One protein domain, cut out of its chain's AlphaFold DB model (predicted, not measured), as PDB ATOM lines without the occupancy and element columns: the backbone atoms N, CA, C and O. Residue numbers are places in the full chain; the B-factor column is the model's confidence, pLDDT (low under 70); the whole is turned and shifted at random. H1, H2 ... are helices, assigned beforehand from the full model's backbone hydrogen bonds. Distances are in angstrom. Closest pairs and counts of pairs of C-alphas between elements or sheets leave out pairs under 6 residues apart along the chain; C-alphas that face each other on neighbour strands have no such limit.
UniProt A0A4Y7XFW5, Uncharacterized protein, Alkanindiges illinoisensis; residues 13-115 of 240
ATOM      1  N   ARG A  13     146.603 154.001 146.047       87.75
ATOM      2  CA  ARG A  13     147.569 154.981 146.570       87.75
ATOM      3  C   ARG A  13     148.068 154.640 147.976       87.75
ATOM      4  O   ARG A  13     149.232 154.873 148.269       87.75
ATOM      5  N   THR A  14     147.211 154.100 148.840       89.31
ATOM      6  CA  THR A  14     147.594 153.782 150.222       89.31
ATOM      7  C   THR A  14     148.535 152.585 150.260       89.31
ATOM      8  O   THR A  14     149.580 152.670 150.900       89.31
ATOM      9  N   ILE A  15     148.206 151.509 149.537       91.25
ATOM     10  CA  ILE A  15     149.061 150.318 149.431       91.25
ATOM     11  C   ILE A  15     150.415 150.690 148.830       91.25
ATOM     12  O   ILE A  15     151.449 150.417 149.437       91.25
ATOM     13  N   ARG A  16     150.413 151.416 147.709       88.81
ATOM     14  CA  ARG A  16     151.642 151.876 147.061       88.81
ATOM     15  C   ARG A  16     152.512 152.715 148.000       88.81
ATOM     16  O   ARG A  16     153.698 152.446 148.115       88.81
ATOM     17  N   SER A  17     151.932 153.668 148.731       90.38
ATOM     18  CA  SER A  17     152.691 154.473 149.698       90.38
ATOM     19  C   SER A  17     153.271 153.657 150.858       90.38
ATOM     20  O   SER A  17     154.320 154.032 151.376       90.38
ATOM     21  N   CYS A  18     152.635 152.554 151.270       90.38
ATOM     22  CA  CYS A  18     153.212 151.649 152.272       90.38
ATOM     23  C   CYS A  18     154.446 150.931 151.710       90.38
ATOM     24  O   CYS A  18     155.495 150.931 152.348       90.38
ATOM     25  N   PHE A  19     154.345 150.379 150.499       89.69
ATOM     26  CA  PHE A  19     155.462 149.705 149.830       89.69
ATOM     27  C   PHE A  19     156.624 150.673 149.557       89.69
ATOM     28  O   PHE A  19     157.763 150.369 149.899       89.69
ATOM     29  N   GLU A  20     156.341 151.883 149.067       89.62
ATOM     30  CA  GLU A  20     157.341 152.946 148.894       89.62
ATOM     31  C   GLU A  20     157.985 153.366 150.225       89.62
ATOM     32  O   GLU A  20     159.178 153.666 150.271       89.62
ATOM     33  N   TYR A  21     157.214 153.404 151.318       89.69
ATOM     34  CA  TYR A  21     157.744 153.695 152.651       89.69
ATOM     35  C   TYR A  21     158.764 152.638 153.082       89.69
ATOM     36  O   TYR A  21     159.845 153.009 153.530       89.69
ATOM     37  N   PHE A  22     158.448 151.350 152.931       87.44
ATOM     38  CA  PHE A  22     159.363 150.273 153.309       87.44
ATOM     39  C   PHE A  22     160.564 150.169 152.364       87.44
ATOM     40  O   PHE A  22     161.675 149.972 152.843       87.44
ATOM     41  N   ALA A  23     160.387 150.404 151.062       85.50
ATOM     42  CA  ALA A  23     161.483 150.411 150.088       85.50
ATOM     43  C   ALA A  23     162.510 151.527 150.345       85.50
ATOM     44  O   ALA A  23     163.702 151.347 150.138       85.50
ATOM     45  N   LYS A  24     162.074 152.684 150.855       84.00
ATOM     46  CA  LYS A  24     162.994 153.763 151.268       84.00
ATOM     47  C   LYS A  24     163.782 153.449 152.542       84.00
ATOM     48  O   LYS A  24     164.718 154.173 152.855       84.00
ATOM     49  N   GLN A  25     163.347 152.447 153.304       79.88
ATOM     50  CA  GLN A  25     163.932 152.047 154.587       79.88
ATOM     51  C   GLN A  25     164.669 150.703 154.496       79.88
ATOM     52  O   GLN A  25     165.289 150.288 155.474       79.88
ATOM     53  N   SER A  26     164.584 150.007 153.358       72.00
ATOM     54  CA  SER A  26     165.430 148.854 153.061       72.00
ATOM     55  C   SER A  26     166.837 149.325 152.709       72.00
ATOM     56  O   SER A  26     167.005 150.359 152.061       72.00
ATOM     57  N   LEU A  27     167.841 148.556 153.135       63.62
ATOM     58  CA  LEU A  27     169.219 148.752 152.688       63.62
ATOM     59  C   LEU A  27     169.285 148.662 151.158       63.62
ATOM     60  O   LEU A  27     168.541 147.896 150.543       63.62
ATOM     61  N   ASP A  28     170.166 149.466 150.561       58.22
ATOM     62  CA  ASP A  28     170.379 149.488 149.118       58.22
ATOM     63  C   ASP A  28     170.726 148.082 148.601       58.22
ATOM     64  O   ASP A  28     171.565 147.376 149.169       58.22
ATOM     65  N   ILE A  29     170.042 147.673 147.532       53.03
ATOM     66  CA  ILE A  29     170.135 146.336 146.944       53.03
ATOM     67  C   ILE A  29     171.570 146.071 146.469       53.03
ATOM     68  O   ILE A  29     172.058 144.959 146.655       53.03
ATOM     69  N   GLU A  30     172.279 147.084 145.953       51.81
ATOM     70  CA  GLU A  30     173.696 146.953 145.578       51.81
ATOM     71  C   GLU A  30     174.591 146.692 146.794       51.81
ATOM     72  O   GLU A  30     175.471 145.842 146.726       51.81
ATOM     73  N   THR A  31     174.322 147.328 147.939       52.78
ATOM     74  CA  THR A  31     175.073 147.105 149.190       52.78
ATOM     75  C   THR A  31     174.790 145.724 149.801       52.78
ATOM     76  O   THR A  31     175.655 145.125 150.438       52.78
ATOM     77  N   ALA A  32     173.580 145.188 149.610       49.91
ATOM     78  CA  ALA A  32     173.222 143.835 150.039       49.91
ATOM     79  C   ALA A  32     173.796 142.746 149.110       49.91
ATOM     80  O   ALA A  32     174.135 141.657 149.579       49.91
ATOM     81  N   LEU A  33     173.917 143.032 147.808       47.22
ATOM     82  CA  LEU A  33     174.469 142.119 146.804       47.22
ATOM     83  C   LEU A  33     176.007 142.166 146.728       47.22
ATOM     84  O   LEU A  33     176.611 141.126 146.493       47.22
ATOM     85  N   SER A  34     176.664 143.304 146.992       47.00
ATOM     86  CA  SER A  34     178.133 143.439 146.918       47.00
ATOM     87  C   SER A  34     178.890 142.572 147.932       47.00
ATOM     88  O   SER A  34     180.044 142.221 147.713       47.00
ATOM     89  N   GLY A  35     178.247 142.165 149.032       46.41
ATOM     90  CA  GLY A  35     178.815 141.192 149.974       46.41
ATOM     91  C   GLY A  35     178.934 139.767 149.411       46.41
ATOM     92  O   GLY A  35     179.622 138.939 150.004       46.41
ATOM     93  N   ILE A  36     178.282 139.460 148.282       44.97
ATOM     94  CA  ILE A  36     178.346 138.145 147.625       44.97
ATOM     95  C   ILE A  36     179.696 137.950 146.915       44.97
ATOM     96  O   ILE A  36     180.263 136.861 147.001       44.97
ATOM     97  N   ASP A  37     180.238 138.993 146.278       43.59
ATOM     98  CA  ASP A  37     181.459 138.901 145.461       43.59
ATOM     99  C   ASP A  37     182.758 138.921 146.293       43.59
ATOM    100  O   ASP A  37     183.747 138.293 145.913       43.59
ATOM    101  N   ASP A  38     182.747 139.544 147.476       42.25
ATOM    102  CA  ASP A  38     183.917 139.658 148.365       42.25
ATOM    103  C   ASP A  38     184.063 138.490 149.367       42.25
ATOM    104  O   ASP A  38     184.861 138.548 150.304       42.25
ATOM    105  N   GLY A  39     183.261 137.427 149.230       37.28
ATOM    106  CA  GLY A  39     183.255 136.279 150.152       37.28
ATOM    107  C   GLY A  39     182.726 136.588 151.564       37.28
ATOM    108  O   GLY A  39     182.631 135.687 152.399       37.28
ATOM    109  N   ASN A  40     182.325 137.835 151.825       37.81
ATOM    110  CA  ASN A  40     181.683 138.303 153.053       37.81
ATOM    111  C   ASN A  40     180.160 138.305 152.896       37.81
ATOM    112  O   ASN A  40     179.497 139.324 153.106       37.81
ATOM    113  N   PHE A  41     179.595 137.155 152.524       38.22
ATOM    114  CA  PHE A  41     178.151 136.996 152.446       38.22
ATOM    115  C   PHE A  41     177.555 137.125 153.849       38.22
ATOM    116  O   PHE A  41     177.496 136.163 154.618       38.22
ATOM    117  N   VAL A  42     177.089 138.323 154.191       39.50
ATOM    118  CA  VAL A  42     176.225 138.517 155.348       39.50
ATOM    119  C   VAL A  42     174.811 138.155 154.903       39.50
ATOM    120  O   VAL A  42     173.975 139.020 154.654       39.50
ATOM    121  N   ALA A  43     174.515 136.855 154.822       37.78
ATOM    122  CA  ALA A  43     173.140 136.425 155.030       37.78
ATOM    123  C   ALA A  43     172.769 136.822 156.457       37.78
ATOM    124  O   ALA A  43     173.033 136.096 157.416       37.78
ATOM    125  N   LEU A  44     172.176 138.000 156.618       38.94
ATOM    126  CA  LEU A  44     171.515 138.340 157.864       38.94
ATOM    127  C   LEU A  44     170.241 137.488 157.956       38.94
ATOM    128  O   LEU A  44     169.188 137.991 157.602       38.94
ATOM    129  N   GLY A  45     170.342 136.225 158.390       42.25
ATOM    130  CA  GLY A  45     169.253 135.242 158.568       42.25
ATOM    131  C   GLY A  45     167.807 135.768 158.462       42.25
ATOM    132  O   GLY A  45     167.348 136.115 157.379       42.25
ATOM    133  N   ASP A  46     167.061 135.818 159.567       41.97
ATOM    134  CA  ASP A  46     165.685 136.354 159.614       41.97
ATOM    135  C   ASP A  46     165.602 137.897 159.459       41.97
ATOM    136  O   ASP A  46     164.542 138.490 159.661       41.97
ATOM    137  N   VAL A  47     166.684 138.588 159.066       43.72
ATOM    138  CA  VAL A  47     166.684 140.042 158.803       43.72
ATOM    139  C   VAL A  47     166.378 140.287 157.327       43.72
ATOM    140  O   VAL A  47     167.166 140.795 156.530       43.72
ATOM    141  N   SER A  48     165.170 139.897 156.951       52.06
ATOM    142  CA  SER A  48     164.577 140.179 155.650       52.06
ATOM    143  C   SER A  48     164.657 141.681 155.313       52.06
ATOM    144  O   SER A  48     164.170 142.509 156.083       52.06
ATOM    145  N   PHE A  49     165.229 142.023 154.156       57.22
ATOM    146  CA  PHE A  49     165.331 143.381 153.574       57.22
ATOM    147  C   PHE A  49     166.250 144.382 154.275       57.22
ATOM    148  O   PHE A  49     166.259 145.556 153.901       57.22
ATOM    149  N   GLY A  50     167.023 143.958 155.277       59.03
ATOM    150  CA  GLY A  50     167.922 144.882 155.964       59.03
ATOM    151  C   GLY A  50     167.184 145.988 156.729       59.03
ATOM    152  O   GLY A  50     167.718 147.080 156.904       59.03
ATOM    153  N   PHE A  51     165.944 145.728 157.158       73.12
ATOM    154  CA  PHE A  51     165.189 146.665 157.983       73.12
ATOM    155  C   PHE A  51     165.899 146.913 159.316       73.12
ATOM    156  O   PHE A  51     166.311 145.978 160.004       73.12
ATOM    157  N   SER A  52     165.968 148.184 159.723       71.19
ATOM    158  CA  SER A  52     166.294 148.521 161.109       71.19
ATOM    159  C   SER A  52     165.261 147.906 162.058       71.19
ATOM    160  O   SER A  52     164.126 147.617 161.662       71.19
ATOM    161  N   ARG A  53     165.608 147.767 163.340       74.19
ATOM    162  CA  ARG A  53     164.673 147.270 164.361       74.19
ATOM    163  C   ARG A  53     163.368 148.071 164.385       74.19
ATOM    164  O   ARG A  53     162.291 147.493 164.481       74.19
ATOM    165  N   GLU A  54     163.447 149.395 164.266       78.94
ATOM    166  CA  GLU A  54     162.269 150.270 164.235       78.94
ATOM    167  C   GLU A  54     161.413 150.044 162.985       78.94
ATOM    168  O   GLU A  54     160.193 150.203 163.027       78.94
ATOM    169  N   THR A  55     162.042 149.695 161.863       81.50
ATOM    170  CA  THR A  55     161.344 149.407 160.606       81.50
ATOM    171  C   THR A  55     160.685 148.033 160.647       81.50
ATOM    172  O   THR A  55     159.544 147.919 160.210       81.50
ATOM    173  N   ALA A  56     161.331 147.036 161.253       82.31
ATOM    174  CA  ALA A  56     160.745 145.719 161.491       82.31
ATOM    175  C   ALA A  56     159.485 145.802 162.372       82.31
ATOM    176  O   ALA A  56     158.452 145.258 162.006       82.31
ATOM    177  N   ILE A  57     159.511 146.592 163.453       84.69
ATOM    178  CA  ILE A  57     158.315 146.817 164.293       84.69
ATOM    179  C   ILE A  57     157.167 147.418 163.471       84.69
ATOM    180  O   ILE A  57     156.021 146.991 163.568       84.69
ATOM    181  N   LYS A  58     157.469 148.401 162.618       87.69
ATOM    182  CA  LYS A  58     156.462 149.018 161.743       87.69
ATOM    183  C   LYS A  58     155.953 148.073 160.659       87.69
ATOM    184  O   LYS A  58     154.821 148.237 160.211       87.69
ATOM    185  N   TRP A  59     156.790 147.145 160.207       90.06
ATOM    186  CA  TRP A  59     156.390 146.082 159.297       90.06
ATOM    187  C   TRP A  59     155.393 145.153 159.989       90.06
ATOM    188  O   TRP A  59     154.293 144.976 159.475       90.06
ATOM    189  N   ASP A  60     155.694 144.687 161.199       90.81
ATOM    190  CA  ASP A  60     154.770 143.864 161.987       90.81
ATOM    191  C   ASP A  60     153.444 144.593 162.252       90.81
ATOM    192  O   ASP A  60     152.373 144.025 162.030       90.81
ATOM    193  N   ASP A  61     153.484 145.881 162.614       92.00
ATOM    194  CA  ASP A  61     152.283 146.714 162.767       92.00
ATOM    195  C   ASP A  61     151.449 146.772 161.475       92.00
ATOM    196  O   ASP A  61     150.213 146.756 161.516       92.00
ATOM    197  N   PHE A  62     152.107 146.848 160.315       93.12
ATOM    198  CA  PHE A  62     151.453 146.822 159.008       93.12
ATOM    199  C   PHE A  62     150.786 145.465 158.743       93.12
ATOM    200  O   PHE A  62     149.608 145.440 158.376       93.12
ATOM    201  N   LEU A  63     151.478 144.351 159.003       94.06
ATOM    202  CA  LEU A  63     150.925 142.998 158.870       94.06
ATOM    203  C   LEU A  63     149.709 142.789 159.786       94.06
ATOM    204  O   LEU A  63     148.645 142.363 159.332       94.06
ATOM    205  N   ILE A  64     149.831 143.154 161.066       94.12
ATOM    206  CA  ILE A  64     148.747 143.068 162.054       94.12
ATOM    207  C   ILE A  64     147.549 143.911 161.605       94.12
ATOM    208  O   ILE A  64     146.404 143.456 161.671       94.12
ATOM    209  N   SER A  65     147.791 145.125 161.102       93.62
ATOM    210  CA  SER A  65     146.731 146.004 160.595       93.62
ATOM    211  C   SER A  65     145.978 145.366 159.425       93.62
ATOM    212  O   SER A  65     144.747 145.418 159.392       93.62
ATOM    213  N   ILE A  66     146.686 144.720 158.492       94.31
ATOM    214  CA  ILE A  66     146.067 143.988 157.378       94.31
ATOM    215  C   ILE A  66     145.149 142.886 157.903       94.31
ATOM    216  O   ILE A  66     143.971 142.838 157.532       94.31
ATOM    217  N   LEU A  67     145.666 142.035 158.791       94.38
ATOM    218  CA  LEU A  67     144.908 140.928 159.372       94.38
ATOM    219  C   LEU A  67     143.681 141.418 160.145       94.38
ATOM    220  O   LEU A  67     142.617 140.811 160.044       94.38
ATOM    221  N   ASN A  68     143.788 142.523 160.880       93.69
ATOM    222  CA  ASN A  68     142.665 143.102 161.613       93.69
ATOM    223  C   ASN A  68     141.588 143.659 160.677       93.69
ATOM    224  O   ASN A  68     140.414 143.319 160.830       93.69
ATOM    225  N   ILE A  69     141.970 144.459 159.676       92.69
ATOM    226  CA  ILE A  69     141.028 145.042 158.705       92.69
ATOM    227  C   ILE A  69     140.289 143.938 157.948       92.69
ATOM    228  O   ILE A  69     139.074 144.012 157.765       92.69
ATOM    229  N   LYS A  70     141.011 142.891 157.540       92.56
ATOM    230  CA  LYS A  70     140.431 141.740 156.845       92.56
ATOM    231  C   LYS A  70     139.789 140.730 157.792       92.56
ATOM    232  O   LYS A  70     139.171 139.791 157.321       92.56
ATOM    233  N   LYS A  71     139.847 140.906 159.116       94.00
ATOM    234  CA  LYS A  71     139.315 139.946 160.106       94.00
ATOM    235  C   LYS A  71     139.885 138.529 159.925       94.00
ATOM    236  O   LYS A  71     139.141 137.546 159.927       94.00
ATOM    237  N   LEU A  72     141.199 138.443 159.734       94.56
ATOM    238  CA  LEU A  72     141.978 137.214 159.546       94.56
ATOM    239  C   LEU A  72     142.961 136.947 160.702       94.56
ATOM    240  O   LEU A  72     143.607 135.909 160.712       94.56
ATOM    241  N   ILE A  73     143.043 137.831 161.706       92.69
ATOM    242  CA  ILE A  73     144.035 137.765 162.801       92.69
ATOM    243  C   ILE A  73     144.006 136.469 163.629       92.69
ATOM    244  O   ILE A  73     145.020 136.078 164.186       92.69
ATOM    245  N   LYS A  74     142.855 135.791 163.708       91.88
ATOM    246  CA  LYS A  74     142.720 134.495 164.401       91.88
ATOM    247  C   LYS A  74     142.944 133.282 163.494       91.88
ATOM    248  O   LYS A  74     142.900 132.158 163.971       91.88
ATOM    249  N   LEU A  75     143.091 133.506 162.192       95.31
ATOM    250  CA  LEU A  75     143.125 132.457 161.172       95.31
ATOM    251  C   LEU A  75     144.490 132.344 160.501       95.31
ATOM    252  O   LEU A  75     144.781 131.313 159.912       95.31
ATOM    253  N   ILE A  76     145.293 133.404 160.525       95.81
ATOM    254  CA  ILE A  76     146.553 133.476 159.791       95.81
ATOM    255  C   ILE A  76     147.626 133.983 160.734       95.81
ATOM    256  O   ILE A  76     147.456 135.028 161.371       95.81
ATOM    257  N   SER A  77     148.738 133.257 160.794       94.12
ATOM    258  CA  SER A  77     149.865 133.622 161.624       94.12
ATOM    259  C   SER A  77     150.609 134.776 160.966       94.12
ATOM    260  O   SER A  77     150.628 134.926 159.736       94.12
ATOM    261  N   LEU A  78     151.260 135.604 161.784       92.06
ATOM    262  CA  LEU A  78     152.090 136.676 161.243       92.06
ATOM    263  C   LEU A  78     153.170 136.121 160.320       92.06
ATOM    264  O   LEU A  78     153.405 136.711 159.277       92.06
ATOM    265  N   LYS A  79     153.737 134.954 160.633       90.75
ATOM    266  CA  LYS A  79     154.745 134.284 159.809       90.75
ATOM    267  C   LYS A  79     154.239 133.943 158.405       90.75
ATOM    268  O   LYS A  79     154.971 134.134 157.435       90.75
ATOM    269  N   THR A  80     153.006 133.453 158.275       92.31
ATOM    270  CA  THR A  80     152.413 133.135 156.967       92.31
ATOM    271  C   THR A  80     152.208 134.397 156.139       92.31
ATOM    272  O   THR A  80     152.666 134.461 154.998       92.31
ATOM    273  N   LEU A  81     151.565 135.420 156.714       93.94
ATOM    274  CA  LEU A  81     151.343 136.682 156.007       93.94
ATOM    275  C   LEU A  81     152.671 137.365 155.653       93.94
ATOM    276  O   LEU A  81     152.825 137.868 154.543       93.94
ATOM    277  N   ASP A  82     153.622 137.356 156.584       91.62
ATOM    278  CA  ASP A  82     154.962 137.898 156.410       91.62
ATOM    279  C   ASP A  82     155.656 137.264 155.206       91.62
ATOM    280  O   ASP A  82     156.072 137.969 154.293       91.62
ATOM    281  N   LYS A  83     155.704 135.931 155.139       89.56
ATOM    282  CA  LYS A  83     156.305 135.206 154.015       89.56
ATOM    283  C   LYS A  83     155.697 135.615 152.668       89.56
ATOM    284  O   LYS A  83     156.440 135.915 151.733       89.56
ATOM    285  N   GLU A  84     154.370 135.628 152.567       91.75
ATOM    286  CA  GLU A  84     153.668 135.964 151.322       91.75
ATOM    287  C   GLU A  84     153.897 137.430 150.921       91.75
ATOM    288  O   GLU A  84     154.256 137.717 149.776       91.75
ATOM    289  N   LEU A  85     153.758 138.374 151.860       91.81
ATOM    290  CA  LEU A  85     153.948 139.797 151.567       91.81
ATOM    291  C   LEU A  85     155.398 140.154 151.280       91.81
ATOM    292  O   LEU A  85     155.651 141.027 150.454       91.81
ATOM    293  N   LYS A  86     156.355 139.480 151.915       88.25
ATOM    294  CA  LYS A  86     157.774 139.660 151.614       88.25
ATOM    295  C   LYS A  86     158.117 139.180 150.212       88.25
ATOM    296  O   LYS A  86     158.916 139.830 149.549       88.25
ATOM    297  N   ASN A  87     157.518 138.091 149.731       85.75
ATOM    298  CA  ASN A  87     157.699 137.679 148.337       85.75
ATOM    299  C   ASN A  87     157.194 138.766 147.381       85.75
ATOM    300  O   ASN A  87     157.955 139.229 146.537       85.75
ATOM    301  N   LEU A  88     155.979 139.273 147.606       89.75
ATOM    302  CA  LEU A  88     155.441 140.382 146.816       89.75
ATOM    303  C   LEU A  88     156.306 141.655 146.914       89.75
ATOM    304  O   LEU A  88     156.486 142.376 145.936       89.75
ATOM    305  N   PHE A  89     156.862 141.943 148.091       87.75
ATOM    306  CA  PHE A  89     157.748 143.086 148.296       87.75
ATOM    307  C   PHE A  89     159.079 142.933 147.545       87.75
ATOM    308  O   PHE A  89     159.554 143.912 146.977       87.75
ATOM    309  N   LYS A  90     159.653 141.722 147.464       83.06
ATOM    310  CA  LYS A  90     160.828 141.445 146.611       83.06
ATOM    311  C   LYS A  90     160.526 141.728 145.150       83.06
ATOM    312  O   LYS A  90     161.316 142.406 144.499       83.06
ATOM    313  N   ASP A  91     159.383 141.254 144.664       82.50
ATOM    314  CA  ASP A  91     158.977 141.467 143.275       82.50
ATOM    315  C   ASP A  91     158.813 142.962 142.976       82.50
ATOM    316  O   ASP A  91     159.263 143.441 141.939       82.50
ATOM    317  N   TYR A  92     158.255 143.722 143.922       85.44
ATOM    318  CA  TYR A  92     158.158 145.179 143.837       85.44
ATOM    319  C   TYR A  92     159.507 145.900 143.814       85.44
ATOM    320  O   TYR A  92     159.668 146.862 143.066       85.44
ATOM    321  N   LEU A  93     160.477 145.449 144.608       80.75
ATOM    322  CA  LEU A  93     161.822 146.023 144.600       80.75
ATOM    323  C   LEU A  93     162.579 145.712 143.299       80.75
ATOM    324  O   LEU A  93     163.336 146.551 142.819       80.75
ATOM    325  N   ALA A  94     162.379 144.518 142.735       77.06
ATOM    326  CA  ALA A  94     163.067 144.068 141.528       77.06
ATOM    327  C   ALA A  94     162.432 144.590 140.228       77.06
ATOM    328  O   ALA A  94     163.127 144.730 139.223       77.06
ATOM    329  N   ASN A  95     161.125 144.865 140.231       78.69
ATOM    330  CA  ASN A  95     160.369 145.257 139.047       78.69
ATOM    331  C   ASN A  95     159.630 146.583 139.268       78.69
ATOM    332  O   ASN A  95     158.598 146.652 139.934       78.69
ATOM    333  N   ASN A  96     160.132 147.636 138.627       66.50
ATOM    334  CA  ASN A  96     159.573 148.985 138.690       66.50
ATOM    335  C   ASN A  96     158.183 149.134 138.032       66.50
ATOM    336  O   ASN A  96     157.534 150.161 138.245       66.50
ATOM    337  N   GLU A  97     157.713 148.139 137.274       78.69
ATOM    338  CA  GLU A  97     156.427 148.158 136.561       78.69
ATOM    339  C   GLU A  97     155.340 147.273 137.191       78.69
ATOM    340  O   GLU A  97     154.228 147.208 136.662       78.69
ATOM    341  N   ILE A  98     155.603 146.598 138.317       85.56
ATOM    342  CA  ILE A  98     154.586 145.733 138.930       85.56
ATOM    343  C   ILE A  98     153.334 146.533 139.339       85.56
ATOM    344  O   ILE A  98     153.416 147.569 140.012       85.56
ATOM    345  N   ASP A  99     152.145 146.021 138.999       91.44
ATOM    346  CA  ASP A  99     150.891 146.518 139.570       91.44
ATOM    347  C   ASP A  99     150.724 145.990 140.997       91.44
ATOM    348  O   ASP A  99     150.001 145.032 141.281       91.44
ATOM    349  N   ILE A 100     151.421 146.658 141.914       91.62
ATOM    350  CA  ILE A 100     151.471 146.260 143.316       91.62
ATOM    351  C   ILE A 100     150.094 146.217 143.975       91.62
ATOM    352  O   ILE A 100     149.879 145.430 144.894       91.62
ATOM    353  N   PHE A 101     149.149 147.051 143.533       94.06
ATOM    354  CA  PHE A 101     147.832 147.075 144.152       94.06
ATOM    355  C   PHE A 101     147.042 145.817 143.810       94.06
ATOM    356  O   PHE A 101     146.504 145.188 144.720       94.06
ATOM    357  N   THR A 102     147.003 145.443 142.531       94.44
ATOM    358  CA  THR A 102     146.304 144.235 142.084       94.44
ATOM    359  C   THR A 102     146.953 142.992 142.686       94.44
ATOM    360  O   THR A 102     146.269 142.218 143.350       94.44
ATOM    361  N   SER A 103     148.283 142.865 142.611       94.88
ATOM    362  CA  SER A 103     148.994 141.732 143.220       94.88
ATOM    363  C   SER A 103     148.789 141.640 144.737       94.88
ATOM    364  O   SER A 103     148.682 140.543 145.286       94.88
ATOM    365  N   PHE A 104     148.690 142.782 145.428       95.56
ATOM    366  CA  PHE A 104     148.333 142.811 146.843       95.56
ATOM    367  C   PHE A 104     146.902 142.312 147.079       95.56
ATOM    368  O   PHE A 104     146.701 141.501 147.977       95.56
ATOM    369  N   GLN A 105     145.906 142.755 146.299       95.75
ATOM    370  CA  GLN A 105     144.533 142.254 146.458       95.75
ATOM    371  C   GLN A 105     144.449 140.748 146.203       95.75
ATOM    372  O   GLN A 105     143.845 140.052 147.015       95.75
ATOM    373  N   ASP A 106     145.113 140.250 145.161       95.75
ATOM    374  CA  ASP A 106     145.152 138.822 144.837       95.75
ATOM    375  C   ASP A 106     145.770 138.005 145.979       95.75
ATOM    376  O   ASP A 106     145.283 136.929 146.325       95.75
ATOM    377  N   LEU A 107     146.845 138.514 146.596       95.62
ATOM    378  CA  LEU A 107     147.446 137.902 147.780       95.62
ATOM    379  C   LEU A 107     146.431 137.842 148.922       95.62
ATOM    380  O   LEU A 107     146.248 136.783 149.520       95.62
ATOM    381  N   ILE A 108     145.740 138.945 149.215       94.69
ATOM    382  CA  ILE A 108     144.734 138.965 150.279       94.69
ATOM    383  C   ILE A 108     143.576 138.005 149.979       94.69
ATOM    384  O   ILE A 108     143.150 137.287 150.877       94.69
ATOM    385  N   GLU A 109     143.093 137.934 148.740       93.88
ATOM    386  CA  GLU A 109     142.044 136.990 148.346       93.88
ATOM    387  C   GLU A 109     142.503 135.534 148.508       93.88
ATOM    388  O   GLU A 109     141.777 134.709 149.065       93.88
ATOM    389  N   LYS A 110     143.750 135.217 148.136       94.31
ATOM    390  CA  LYS A 110     144.338 133.892 148.390       94.31
ATOM    391  C   LYS A 110     144.371 133.543 149.875       94.31
ATOM    392  O   LYS A 110     144.268 132.365 150.211       94.31
ATOM    393  N   LEU A 111     144.522 134.526 150.758       93.94
ATOM    394  CA  LEU A 111     144.507 134.322 152.205       93.94
ATOM    395  C   LEU A 111     143.092 134.100 152.763       93.94
ATOM    396  O   LEU A 111     142.937 133.400 153.764       93.94
ATOM    397  N   GLU A 112     142.043 134.599 152.106       93.38
ATOM    398  CA  GLU A 112     140.650 134.377 152.533       93.38
ATOM    399  C   GLU A 112     140.264 132.885 152.537       93.38
ATOM    400  O   GLU A 112     139.405 132.473 153.322       93.38
ATOM    401  N   LYS A 113     140.963 132.034 151.764       92.81
ATOM    402  CA  LYS A 113     140.773 130.570 151.780       92.81
ATOM    403  C   LYS A 113     140.899 129.961 153.183       92.81
ATOM    404  O   LYS A 113     140.271 128.941 153.472       92.81
ATOM    405  N   TYR A 114     141.687 130.583 154.068       93.81
ATOM    406  CA  TYR A 114     141.914 130.092 155.428       93.81
ATOM    407  C   TYR A 114     140.673 130.188 156.324       93.81
ATOM    408  O   TYR A 114     140.611 129.505 157.342       93.81
ATOM    409  N   ARG A 115     139.635 130.937 155.922       93.94
ATOM    410  CA  ARG A 115     138.330 130.903 156.603       93.94
ATOM    411  C   ARG A 115     137.626 129.559 156.501       93.94
ATOM    412  O   ARG A 115     136.865 129.208 157.393       93.94
TER     413      ARG A 115
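Overview. This is residues 13 to 115 of the 240 residues of an uncharacterized protein of Alkanindiges illinoisensis (UniProt A0A4Y7XFW5). A helical hairpin, H4 and H5, is crossed on one side by H1 near its turn and by H3 where H4 begins, while H2 and residues 38 to 52 loop away at one end. The printed part has 103 residues with five named helices and no named strand: all helix, mostly crossed, compact with a radius of gyration of the C-alphas of 14.7 A, spanning 47 by 28 by 22 A.

Arrangement. Start at H1, residues 13 to 23; next, H2, residues 29 to 37, touches no helix. In H3, residues 53 to 69, find residues 60 to 64 touching the hub, H4, residues 78 to 94, at 69 degrees, a tilt only just steep; the closest C-alphas, Leu 63 and Leu 78, are 6.9 A apart. H5, residues 100 to 115, touches H1 about perpendicular, 83 degrees. Every O i to N i+4 pair is within hydrogen-bond range in H1, H3 and H4, 9 of 12 in H5, and 2 of 5 in H2, beside 3 of 6 O i to N i+3 pairs.

Along the chain. Find C-alpha 13 at (147.569, 154.981, 146.570), where H1 begins, and C-alpha 115 at (138.330, 130.903, 156.603), where H5, 24.2 A long, ends.

Size, cuts and confidence. The printed part has no cut; the link H2 to H3 is long, and residues 27 to 50 and 96 are under pLDDT 70.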